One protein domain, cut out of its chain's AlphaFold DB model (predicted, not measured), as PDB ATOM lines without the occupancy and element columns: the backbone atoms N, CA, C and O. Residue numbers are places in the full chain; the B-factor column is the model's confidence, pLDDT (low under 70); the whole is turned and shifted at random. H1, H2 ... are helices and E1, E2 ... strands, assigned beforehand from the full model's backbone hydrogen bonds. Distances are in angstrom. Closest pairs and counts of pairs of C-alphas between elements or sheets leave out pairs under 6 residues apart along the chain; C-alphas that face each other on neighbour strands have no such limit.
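AT A GLANCE: This is residues 151 to 232 of the 336 residues of an uncharacterized protein of Candidatus Heimdallarchaeota archaeon (UniProt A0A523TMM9). A strongly twisted sheet of four strands has one helix, H1, across one of its faces and no named helix over the other, making two layers. The sheet is a meander, each strand the antiparallel neighbour of the one before, in the order E1 E2 E3 E4; from the E2 and E3 end a long loop reaches out, its residues 200 to 206 sticking out free. The 82 printed residues run H1 E1 E2 E3 E4, a mixed class with 39 residues in named elements, under half. The whole is compact, radius of gyration of the C-alphas 13.2 A, yet elongated, spanning 42 by 22 by 17 A.

HOW THE PARTS SIT: H1, residues 154 to 164, is on the sheet of E1, residues 172 to 181, E2, 184 to 192, E3, 212 to 217, and E4, 226 to 228, at a height over the sheet of 8.6 A. It runs across the strands, at 63 degrees to E2 on the local plane, over E2 and only just over E3, on which 3 of its C-alphas fall. The closest C-alphas of H1 and E3 are those of Ala 157 and Val 216, 6.0 A apart. Every O i to N i+4 pair in H1 is within hydrogen-bond range. E1 bends by 91 degrees at residue 178 and E2 by 55 degrees at residue 187. Hairpin E1 and E2 has N 174 and O 190 within hydrogen-bond range at 2.8 A, hairpin E2 and E3 N 189 and O 214 at 2.8 A, and hairpin E3 and E4 N 215 and O 226 at 2.8 A.

IN THESE COORDINATES: H1 begins at C-alpha 154 (210.142, 136.286, 96.314) and is 15.5 A long. E1 measures 19.6 A, E2 22.8 A, E3 16.8 A, and E4 6.6 A, ending at C-alpha 228 (193.731, 137.150, 87.273).

THE WHOLE: The C-alphas of Val 151 and Gly 199, the two farthest apart, are 41.8 A from each other. The printed part has no cut. The link E2 to E3 is long, 19 residues. Mean pLDDT of the printed part is 74.0, with residues 151, 169 to 170, 193 to 209 and 232 under 70.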
ATOM      1  N   VAL A 151     209.916 146.138  98.994       69.81
ATOM      2  CA  VAL A 151     209.721 145.647 100.365       69.81
ATOM      3  C   VAL A 151     209.394 144.153 100.359       69.81
ATOM      4  O   VAL A 151     209.698 143.452 101.321       69.81
ATOM      5  N   VAL A 152     208.826 143.654  99.259       72.38
ATOM      6  CA  VAL A 152     208.426 142.253  99.112       72.38
ATOM      7  C   VAL A 152     209.456 141.483  98.288       72.38
ATOM      8  O   VAL A 152     209.677 141.763  97.103       72.38
ATOM      9  N   ASP A 153     210.097 140.495  98.907       79.12
ATOM     10  CA  ASP A 153     210.954 139.527  98.221       79.12
ATOM     11  C   ASP A 153     210.138 138.349  97.653       79.12
ATOM     12  O   ASP A 153     208.914 138.293  97.773       79.12
ATOM     13  N   SER A 154     210.807 137.432  96.948       77.31
ATOM     14  CA  SER A 154     210.142 136.286  96.314       77.31
ATOM     15  C   SER A 154     209.478 135.368  97.329       77.31
ATOM     16  O   SER A 154     208.420 134.802  97.058       77.31
ATOM     17  N   ASP A 155     210.106 135.214  98.491       78.31
ATOM     18  CA  ASP A 155     209.708 134.241  99.497       78.31
ATOM     19  C   ASP A 155     208.467 134.746 100.237       78.31
ATOM     20  O   ASP A 155     207.490 134.010 100.385       78.31
ATOM     21  N   LEU A 156     208.449 136.035 100.584       82.12
ATOM     22  CA  LEU A 156     207.293 136.709 101.157       82.12
ATOM     23  C   LEU A 156     206.121 136.753 100.170       82.12
ATOM     24  O   LEU A 156     204.989 136.468 100.557       82.12
ATOM     25  N   ALA A 157     206.369 137.045  98.888       83.06
ATOM     26  CA  ALA A 157     205.321 137.003  97.868       83.06
ATOM     27  C   ALA A 157     204.717 135.597  97.728       83.06
ATOM     28  O   ALA A 157     203.493 135.444  97.691       83.06
ATOM     29  N   ALA A 158     205.554 134.555  97.707       84.12
ATOM     30  CA  ALA A 158     205.089 133.175  97.657       84.12
ATOM     31  C   ALA A 158     204.261 132.800  98.896       84.12
ATOM     32  O   ALA A 158     203.220 132.152  98.765       84.12
ATOM     33  N   GLU A 159     204.680 133.233 100.087       86.06
ATOM     34  CA  GLU A 159     203.940 133.008 101.328       86.06
ATOM     35  C   GLU A 159     202.567 133.700 101.313       86.06
ATOM     36  O   GLU A 159     201.561 133.078 101.668       86.06
ATOM     37  N   ILE A 160     202.499 134.957 100.860       86.19
ATOM     38  CA  ILE A 160     201.250 135.725 100.738       86.19
ATOM     39  C   ILE A 160     200.278 135.023  99.778       86.19
ATOM     40  O   ILE A 160     199.108 134.817 100.118       86.19
ATOM     41  N   ILE A 161     200.757 134.589  98.610       86.75
ATOM     42  CA  ILE A 161     199.952 133.872  97.609       86.75
ATOM     43  C   ILE A 161     199.458 132.522  98.150       86.75
ATOM     44  O   ILE A 161     198.294 132.163  97.979       86.75
ATOM     45  N   GLN A 162     200.314 131.754  98.827       83.81
ATOM     46  CA  GLN A 162     199.917 130.453  99.372       83.81
ATOM     47  C   GLN A 162     198.891 130.582 100.503       83.81
ATOM     48  O   GLN A 162     197.946 129.794 100.557       83.81
ATOM     49  N   LYS A 163     199.040 131.576 101.389       84.00
ATOM     50  CA  LYS A 163     198.087 131.816 102.485       84.00
ATOM     51  C   LYS A 163     196.724 132.284 101.990       84.00
ATOM     52  O   LYS A 163     195.709 131.886 102.555       84.00
ATOM     53  N   SER A 164     196.705 133.120 100.958       80.19
ATOM     54  CA  SER A 164     195.467 133.616 100.351       80.19
ATOM     55  C   SER A 164     194.750 132.552  99.517       80.19
ATOM     56  O   SER A 164     193.531 132.614  99.390       80.19
ATOM     57  N   SER A 165     195.473 131.540  99.017       77.38
ATOM     58  CA  SER A 165     194.918 130.392  98.282       77.38
ATOM     59  C   SER A 165     193.908 130.798  97.188       77.38
ATOM     60  O   SER A 165     192.791 130.272  97.146       77.38
ATOM     61  N   PRO A 166     194.268 131.735  96.284       76.81
ATOM     62  CA  PRO A 166     193.305 132.382  95.389       76.81
ATOM     63  C   PRO A 166     192.577 131.422  94.443       76.81
ATOM     64  O   PRO A 166     191.451 131.684  94.045       76.81
ATOM     65  N   PHE A 167     193.190 130.280  94.124       76.81
ATOM     66  CA  PHE A 167     192.628 129.253  93.239       76.81
ATOM     67  C   PHE A 167     192.264 127.956  93.989       76.81
ATOM     68  O   PHE A 167     192.106 126.891  93.385       76.81
ATOM     69  N   GLY A 168     192.134 128.027  95.318       76.19
ATOM     70  CA  GLY A 168     191.767 126.911  96.185       76.19
ATOM     71  C   GLY A 168     192.929 125.990  96.579       76.19
ATOM     72  O   GLY A 168     194.053 126.077  96.084       76.19
ATOM     73  N   SER A 169     192.634 125.045  97.476       66.19
ATOM     74  CA  SER A 169     193.626 124.255  98.228       66.19
ATOM     75  C   SER A 169     194.465 123.258  97.417       66.19
ATOM     76  O   SER A 169     195.420 122.704  97.950       66.19
ATOM     77  N   ASN A 170     194.108 122.996  96.156       69.25
ATOM     78  CA  ASN A 170     194.830 122.071  95.266       69.25
ATOM     79  C   ASN A 170     195.685 122.801  94.216       69.25
ATOM     80  O   ASN A 170     196.135 122.188  93.241       69.25
ATOM     81  N   SER A 171     195.865 124.109  94.392       74.62
ATOM     82  CA  SER A 171     196.691 124.949  93.539       74.62
ATOM     83  C   SER A 171     198.080 125.150  94.144       74.62
ATOM     84  O   SER A 171     198.272 125.058  95.356       74.62
ATOM     85  N   MET A 172     199.072 125.383  93.290       78.88
ATOM     86  CA  MET A 172     200.429 125.718  93.703       78.88
ATOM     87  C   MET A 172     201.045 126.746  92.765       78.88
ATOM     88  O   MET A 172     200.650 126.867  91.602       78.88
ATOM     89  N   ILE A 173     202.047 127.449  93.281       79.31
ATOM     90  CA  ILE A 173     202.872 128.372  92.510       79.31
ATOM     91  C   ILE A 173     203.851 127.534  91.684       79.31
ATOM     92  O   ILE A 173     204.688 126.827  92.240       79.31
ATOM     93  N   LEU A 174     203.719 127.585  90.361       76.38
ATOM     94  CA  LEU A 174     204.602 126.889  89.423       76.38
ATOM     95  C   LEU A 174     205.873 127.695  89.139       76.38
ATOM     96  O   LEU A 174     206.947 127.126  88.966       76.38
ATOM     97  N   GLU A 175     205.726 129.015  89.071       76.38
ATOM     98  CA  GLU A 175     206.786 129.972  88.771       76.38
ATOM     99  C   GLU A 175     206.432 131.325  89.395       76.38
ATOM    100  O   GLU A 175     205.253 131.654  89.541       76.38
ATOM    101  N   LEU A 176     207.450 132.100  89.762       77.50
ATOM    102  CA  LEU A 176     207.304 133.431  90.336       77.50
ATOM    103  C   LEU A 176     208.282 134.381  89.642       77.50
ATOM    104  O   LEU A 176     209.479 134.108  89.584       77.50
ATOM    105  N   HIS A 177     207.781 135.495  89.123       78.25
ATOM    106  CA  HIS A 177     208.593 136.491  88.423       78.25
ATOM    107  C   HIS A 177     208.026 137.893  88.633       78.25
ATOM    108  O   HIS A 177     206.906 138.062  89.107       78.25
ATOM    109  N   VAL A 178     208.803 138.914  88.280       79.25
ATOM    110  CA  VAL A 178     208.336 140.303  88.308       79.25
ATOM    111  C   VAL A 178     207.692 140.650  86.972       79.25
ATOM    112  O   VAL A 178     208.309 140.437  85.925       79.25
ATOM    113  N   GLY A 179     206.482 141.194  87.022       77.38
ATOM    114  CA  GLY A 179     205.704 141.627  85.865       77.38
ATOM    115  C   GLY A 179     204.805 142.813  86.220       77.38
ATOM    116  O   GLY A 179     204.938 143.385  87.303       77.38
ATOM    117  N   LYS A 180     203.925 143.218  85.298       81.88
ATOM    118  CA  LYS A 180     202.937 144.271  85.543       81.88
ATOM    119  C   LYS A 180     201.540 143.699  85.433       81.88
ATOM    120  O   LYS A 180     201.247 142.934  84.514       81.88
ATOM    121  N   ILE A 181     200.691 144.125  86.354       83.06
ATOM    122  CA  ILE A 181     199.254 143.877  86.330       83.06
ATOM    123  C   ILE A 181     198.584 145.232  86.568       83.06
ATOM    124  O   ILE A 181     198.941 145.940  87.503       83.06
ATOM    125  N   TYR A 182     197.682 145.626  85.668       86.56
ATOM    126  CA  TYR A 182     197.022 146.942  85.647       86.56
ATOM    127  C   TYR A 182     198.004 148.129  85.747       86.56
ATOM    128  O   TYR A 182     197.744 149.125  86.413       86.56
ATOM    129  N   GLY A 183     199.172 148.014  85.104       75.75
ATOM    130  CA  GLY A 183     200.218 149.045  85.114       75.75
ATOM    131  C   GLY A 183     201.111 149.065  86.362       75.75
ATOM    132  O   GLY A 183     202.193 149.657  86.310       75.75
ATOM    133  N   GLU A 184     200.733 148.373  87.436       79.88
ATOM    134  CA  GLU A 184     201.512 148.286  88.673       79.88
ATOM    135  C   GLU A 184     202.536 147.153  88.608       79.88
ATOM    136  O   GLU A 184     202.268 146.074  88.074       79.88
ATOM    137  N   LEU A 185     203.732 147.391  89.152       79.81
ATOM    138  CA  LEU A 185     204.797 146.395  89.194       79.81
ATOM    139  C   LEU A 185     204.538 145.415  90.347       79.81
ATOM    140  O   LEU A 185     204.476 145.813  91.510       79.81
ATOM    141  N   MET A 186     204.439 144.127  90.031       84.00
ATOM    142  CA  MET A 186     204.056 143.088  90.985       84.00
ATOM    143  C   MET A 186     204.941 141.847  90.868       84.00
ATOM    144  O   MET A 186     205.496 141.534  89.810       84.00
ATOM    145  N   TRP A 187     205.032 141.097  91.961       85.88
ATOM    146  CA  TRP A 187     205.372 139.683  91.910       85.88
ATOM    147  C   TRP A 187     204.180 138.901  91.379       85.88
ATOM    148  O   TRP A 187     203.118 138.903  91.990       85.88
ATOM    149  N   ILE A 188     204.361 138.216  90.259       85.06
ATOM    150  CA  ILE A 188     203.325 137.421  89.611       85.06
ATOM    151  C   ILE A 188     203.632 135.945  89.837       85.06
ATOM    152  O   ILE A 188     204.604 135.399  89.307       85.06
ATOM    153  N   GLY A 189     202.793 135.298  90.641       86.06
ATOM    154  CA  GLY A 189     202.774 133.853  90.812       86.06
ATOM    155  C   GLY A 189     201.936 133.207  89.722       86.06
ATOM    156  O   GLY A 189     200.740 133.473  89.605       86.06
ATOM    157  N   VAL A 190     202.557 132.331  88.940       83.19
ATOM    158  CA  VAL A 190     201.868 131.489  87.962       83.19
ATOM    159  C   VAL A 190     201.233 130.325  88.706       83.19
ATOM    160  O   VAL A 190     201.944 129.475  89.249       83.19
ATOM    161  N   ILE A 191     199.903 130.273  88.742       84.19
ATOM    162  CA  ILE A 191     199.181 129.286  89.542       84.19
ATOM    163  C   ILE A 191     198.710 128.131  88.668       84.19
ATOM    164  O   ILE A 191     198.071 128.313  87.634       84.19
ATOM    165  N   GLY A 192     198.988 126.911  89.109       76.94
ATOM    166  CA  GLY A 192     198.508 125.704  88.450       76.94
ATOM    167  C   GLY A 192     198.476 124.518  89.400       76.94
ATOM    168  O   GLY A 192     198.356 124.674  90.613       76.94
ATOM    169  N   THR A 193     198.584 123.312  88.850       68.62
ATOM    170  CA  THR A 193     198.642 122.072  89.630       68.62
ATOM    171  C   THR A 193     199.781 121.179  89.141       68.62
ATOM    172  O   THR A 193     199.964 121.013  87.936       68.62
ATOM    173  N   ASP A 194     200.521 120.564  90.067       53.12
ATOM    174  CA  ASP A 194     201.483 119.483  89.774       53.12
ATOM    175  C   ASP A 194     200.806 118.103  89.752       53.12
ATOM    176  O   ASP A 194     201.451 117.064  89.872       53.12
ATOM    177  N   ALA A 195     199.477 118.044  89.611       46.88
ATOM    178  CA  ALA A 195     198.777 116.776  89.479       46.88
ATOM    179  C   ALA A 195     199.166 116.071  88.163       46.88
ATOM    180  O   ALA A 195     198.478 116.139  87.144       46.88
ATOM    181  N   ILE A 196     200.255 115.300  88.211       42.53
ATOM    182  CA  ILE A 196     200.520 114.164  87.335       42.53
ATOM    183  C   ILE A 196     199.445 113.120  87.651       42.53
ATOM    184  O   ILE A 196     199.669 112.160  88.387       42.53
ATOM    185  N   ARG A 197     198.237 113.291  87.112       36.38
ATOM    186  CA  ARG A 197     197.267 112.202  87.047       36.38
ATOM    187  C   ARG A 197     196.836 111.965  85.615       36.38
ATOM    188  O   ARG A 197     196.460 112.849  84.853       36.38
ATOM    189  N   ILE A 198     197.006 110.708  85.238       39.09
ATOM    190  CA  ILE A 198     196.517 110.130  84.005       39.09
ATOM    191  C   ILE A 198     194.994 110.181  84.083       39.09
ATOM    192  O   ILE A 198     194.389 109.373  84.772       39.09
ATOM    193  N   GLY A 199     194.403 111.165  83.421       37.47
ATOM    194  CA  GLY A 199     192.959 111.335  83.366       37.47
ATOM    195  C   GLY A 199     192.626 112.809  83.453       37.47
ATOM    196  O   GLY A 199     193.113 113.501  84.341       37.47
ATOM    197  N   THR A 200     191.852 113.275  82.483       42.72
ATOM    198  CA  THR A 200     191.038 114.483  82.589       42.72
ATOM    199  C   THR A 200     190.439 114.543  83.991       42.72
ATOM    200  O   THR A 200     189.891 113.547  84.471       42.72
ATOM    201  N   ASP A 201     190.565 115.684  84.666       43.28
ATOM    202  CA  ASP A 201     189.679 115.930  85.794       43.28
ATOM    203  C   ASP A 201     188.222 115.862  85.295       43.28
ATOM    204  O   ASP A 201     187.943 115.923  84.093       43.28
ATOM    205  N   ASN A 202     187.265 115.726  86.209       46.28
ATOM    206  CA  ASN A 202     185.839 115.690  85.872       46.28
ATOM    207  C   ASN A 202     185.327 116.998  85.203       46.28
ATOM    208  O   ASN A 202     184.124 117.140  85.013       46.28
ATOM    209  N   ALA A 203     186.220 117.942  84.868       52.97
ATOM    210  CA  ALA A 203     185.970 119.214  84.200       52.97
ATOM    211  C   ALA A 203     186.712 119.345  82.846       52.97
ATOM    212  O   ALA A 203     186.850 120.454  82.332       52.97
ATOM    213  N   GLU A 204     187.196 118.237  82.269       50.59
ATOM    214  CA  GLU A 204     187.896 118.182  80.972       50.59
ATOM    215  C   GLU A 204     189.193 119.014  80.870       50.59
ATOM    216  O   GLU A 204     189.720 119.234  79.773       50.59
ATOM    217  N   ARG A 205     189.787 119.440  81.992       46.66
ATOM    218  CA  ARG A 205     191.002 120.263  81.965       46.66
ATOM    219  C   ARG A 205     192.208 119.401  81.595       46.66
ATOM    220  O   ARG A 205     192.502 118.370  82.208       46.66
ATOM    221  N   LYS A 206     192.908 119.801  80.529       44.78
ATOM    222  CA  LYS A 206     194.073 119.083  79.993       44.78
ATOM    223  C   LYS A 206     195.316 119.302  80.867       44.78
ATOM    224  O   LYS A 206     195.439 120.280  81.599       44.78
ATOM    225  N   ARG A 207     196.259 118.358  80.769       47.47
ATOM    226  CA  ARG A 207     197.552 118.374  81.477       47.47
ATOM    227  C   ARG A 207     198.332 119.658  81.163       47.47
ATOM    228  O   ARG A 207     198.426 120.019  79.994       47.47
ATOM    229  N   ASN A 208     198.957 120.251  82.184       51.69
ATOM    230  CA  ASN A 208     199.765 121.481  82.119       51.69
ATOM    231  C   ASN A 208     198.960 122.753  81.796       51.69
ATOM    232  O   ASN A 208     199.341 123.511  80.908       51.69
ATOM    233  N   THR A 209     197.851 122.983  82.497       60.62
ATOM    234  CA  THR A 209     197.087 124.231  82.360       60.62
ATOM    235  C   THR A 209     197.406 125.140  83.543       60.62
ATOM    236  O   THR A 209     197.299 124.709  84.692       60.62
ATOM    237  N   ILE A 210     197.822 126.375  83.263       73.44
ATOM    238  CA  ILE A 210     197.884 127.445  84.264       73.44
ATOM    239  C   ILE A 210     196.437 127.867  84.519       73.44
ATOM    240  O   ILE A 210     195.698 128.128  83.571       73.44
ATOM    241  N   PHE A 211     196.013 127.884  85.779       76.38
ATOM    242  CA  PHE A 211     194.655 128.278  86.163       76.38
ATOM    243  C   PHE A 211     194.463 129.790  86.115       76.38
ATOM    244  O   PHE A 211     193.372 130.262  85.814       76.38
ATOM    245  N   GLY A 212     195.535 130.520  86.389       82.12
ATOM    246  CA  GLY A 212     195.564 131.966  86.387       82.12
ATOM    247  C   GLY A 212     196.814 132.465  87.090       82.12
ATOM    248  O   GLY A 212     197.782 131.722  87.292       82.12
ATOM    249  N   PHE A 213     196.780 133.732  87.467       88.38
ATOM    250  CA  PHE A 213     197.914 134.434  88.042       88.38
ATOM    251  C   PHE A 213     197.503 135.112  89.346       88.38
ATOM    252  O   PHE A 213     196.357 135.535  89.502       88.38
ATOM    253  N   ALA A 214     198.445 135.206  90.278       90.94
ATOM    254  CA  ALA A 214     198.288 135.954  91.518       90.94
ATOM    255  C   ALA A 214     199.389 137.019  91.609       90.94
ATOM    256  O   ALA A 214     200.570 136.680  91.613       90.94
ATOM    257  N   GLY A 215     198.997 138.289  91.648       90.38
ATOM    258  CA  GLY A 215     199.861 139.451  91.804       90.38
ATOM    259  C   GLY A 215     199.987 139.874  93.264       90.38
ATOM    260  O   GLY A 215     198.979 140.025  93.953       90.38
ATOM    261  N   VAL A 216     201.218 140.092  93.720       88.25
ATOM    262  CA  VAL A 216     201.541 140.724  95.007       88.25
ATOM    263  C   VAL A 216     202.317 142.002  94.726       88.25
ATOM    264  O   VAL A 216     203.314 141.975  94.002       88.25
ATOM    265  N   ASP A 217     201.874 143.115  95.301       85.31
ATOM    266  CA  ASP A 217     202.552 144.403  95.170       85.31
ATOM    267  C   ASP A 217     203.993 144.320  95.714       85.31
ATOM    268  O   ASP A 217     204.253 143.745  96.773       85.31
ATOM    269  N   LEU A 218     204.959 144.853  94.962       78.69
ATOM    270  CA  LEU A 218     206.382 144.810  95.330       78.69
ATOM    271  C   LEU A 218     206.756 145.766  96.467       78.69
ATOM    272  O   LEU A 218     207.779 145.561  97.129       78.69
ATOM    273  N   THR A 219     205.971 146.819  96.647       77.75
ATOM    274  CA  THR A 219     206.210 147.943  97.555       77.75
ATOM    275  C   THR A 219     205.414 147.825  98.851       77.75
ATOM    276  O   THR A 219     205.876 148.304  99.885       77.75
ATOM    277  N   ASP A 220     204.269 147.136  98.829       79.00
ATOM    278  CA  ASP A 220     203.395 146.994  99.993       79.00
ATOM    279  C   ASP A 220     202.847 145.559 100.157       79.00
ATOM    280  O   ASP A 220     201.899 145.174  99.467       79.00
ATOM    281  N   PRO A 221     203.368 144.761 101.113       79.69
ATOM    282  CA  PRO A 221     202.888 143.398 101.367       79.69
ATOM    283  C   PRO A 221     201.486 143.329 101.988       79.69
ATOM    284  O   PRO A 221     200.967 142.229 102.178       79.69
ATOM    285  N   THR A 222     200.897 144.461 102.388       83.19
ATOM    286  CA  THR A 222     199.590 144.507 103.060       83.19
ATOM    287  C   THR A 222     198.427 144.712 102.096       83.19
ATOM    288  O   THR A 222     197.279 144.470 102.478       83.19
ATOM    289  N   LYS A 223     198.705 145.117 100.851       86.81
ATOM    290  CA  LYS A 223     197.692 145.200  99.800       86.81
ATOM    291  C   LYS A 223     197.113 143.823  99.496       86.81
ATOM    292  O   LYS A 223     197.792 142.798  99.579       86.81
ATOM    293  N   GLU A 224     195.835 143.815  99.132       88.12
ATOM    294  CA  GLU A 224     195.169 142.593  98.700       88.12
ATOM    295  C   GLU A 224     195.827 142.037  97.438       88.12
ATOM    296  O   GLU A 224     196.290 142.777  96.568       88.12
ATOM    297  N   ILE A 225     195.857 140.709  97.347       90.12
ATOM    298  CA  ILE A 225     196.389 140.038  96.171       90.12
ATOM    299  C   ILE A 225     195.498 140.300  94.956       90.12
ATOM    300  O   ILE A 225     194.272 140.210  95.028       90.12
ATOM    301  N   VAL A 226     196.117 140.561  93.811       91.69
ATOM    302  CA  VAL A 226     195.394 140.701  92.548       91.69
ATOM    303  C   VAL A 226     195.275 139.332  91.899       91.69
ATOM    304  O   VAL A 226     196.277 138.701  91.578       91.69
ATOM    305  N   VAL A 227     194.052 138.852  91.698       90.62
ATOM    306  CA  VAL A 227     193.800 137.549  91.072       90.62
ATOM    307  C   VAL A 227     193.355 137.757  89.633       90.62
ATOM    308  O   VAL A 227     192.363 138.434  89.377       90.62
ATOM    309  N   VAL A 228     194.078 137.146  88.696       88.88
ATOM    310  CA  VAL A 228     193.731 137.150  87.273       88.88
ATOM    311  C   VAL A 228     193.347 135.733  86.867       88.88
ATOM    312  O   VAL A 228     194.204 134.862  86.694       88.88
ATOM    313  N   GLU A 229     192.045 135.491  86.722       85.44
ATOM    314  CA  GLU A 229     191.478 134.197  86.322       85.44
ATOM    315  C   GLU A 229     191.528 134.001  84.801       85.44
ATOM    316  O   GLU A 229     190.513 133.826  84.127       85.44
ATOM    317  N   GLN A 230     192.735 134.035  84.242       80.19
ATOM    318  CA  GLN A 230     192.956 133.767  82.830       80.19
ATOM    319  C   GLN A 230     193.630 132.403  82.671       80.19
ATOM    320  O   GLN A 230     194.830 132.281  82.942       80.19
ATOM    321  N   PRO A 231     192.899 131.366  82.221       73.75
ATOM    322  CA  PRO A 231     193.503 130.072  81.982       73.75
ATOM    323  C   PRO A 231     194.493 130.208  80.831       73.75
ATOM    324  O   PRO A 231     194.122 130.377  79.670       73.75
ATOM    325  N   PHE A 232     195.773 130.109  81.153       65.38
ATOM    326  CA  PHE A 232     196.813 130.062  80.146       65.38
ATOM    327  C   PHE A 232     196.958 128.592  79.772       65.38
ATOM    328  O   PHE A 232     197.618 127.791  80.452       65.38
TER     329      PHE A 232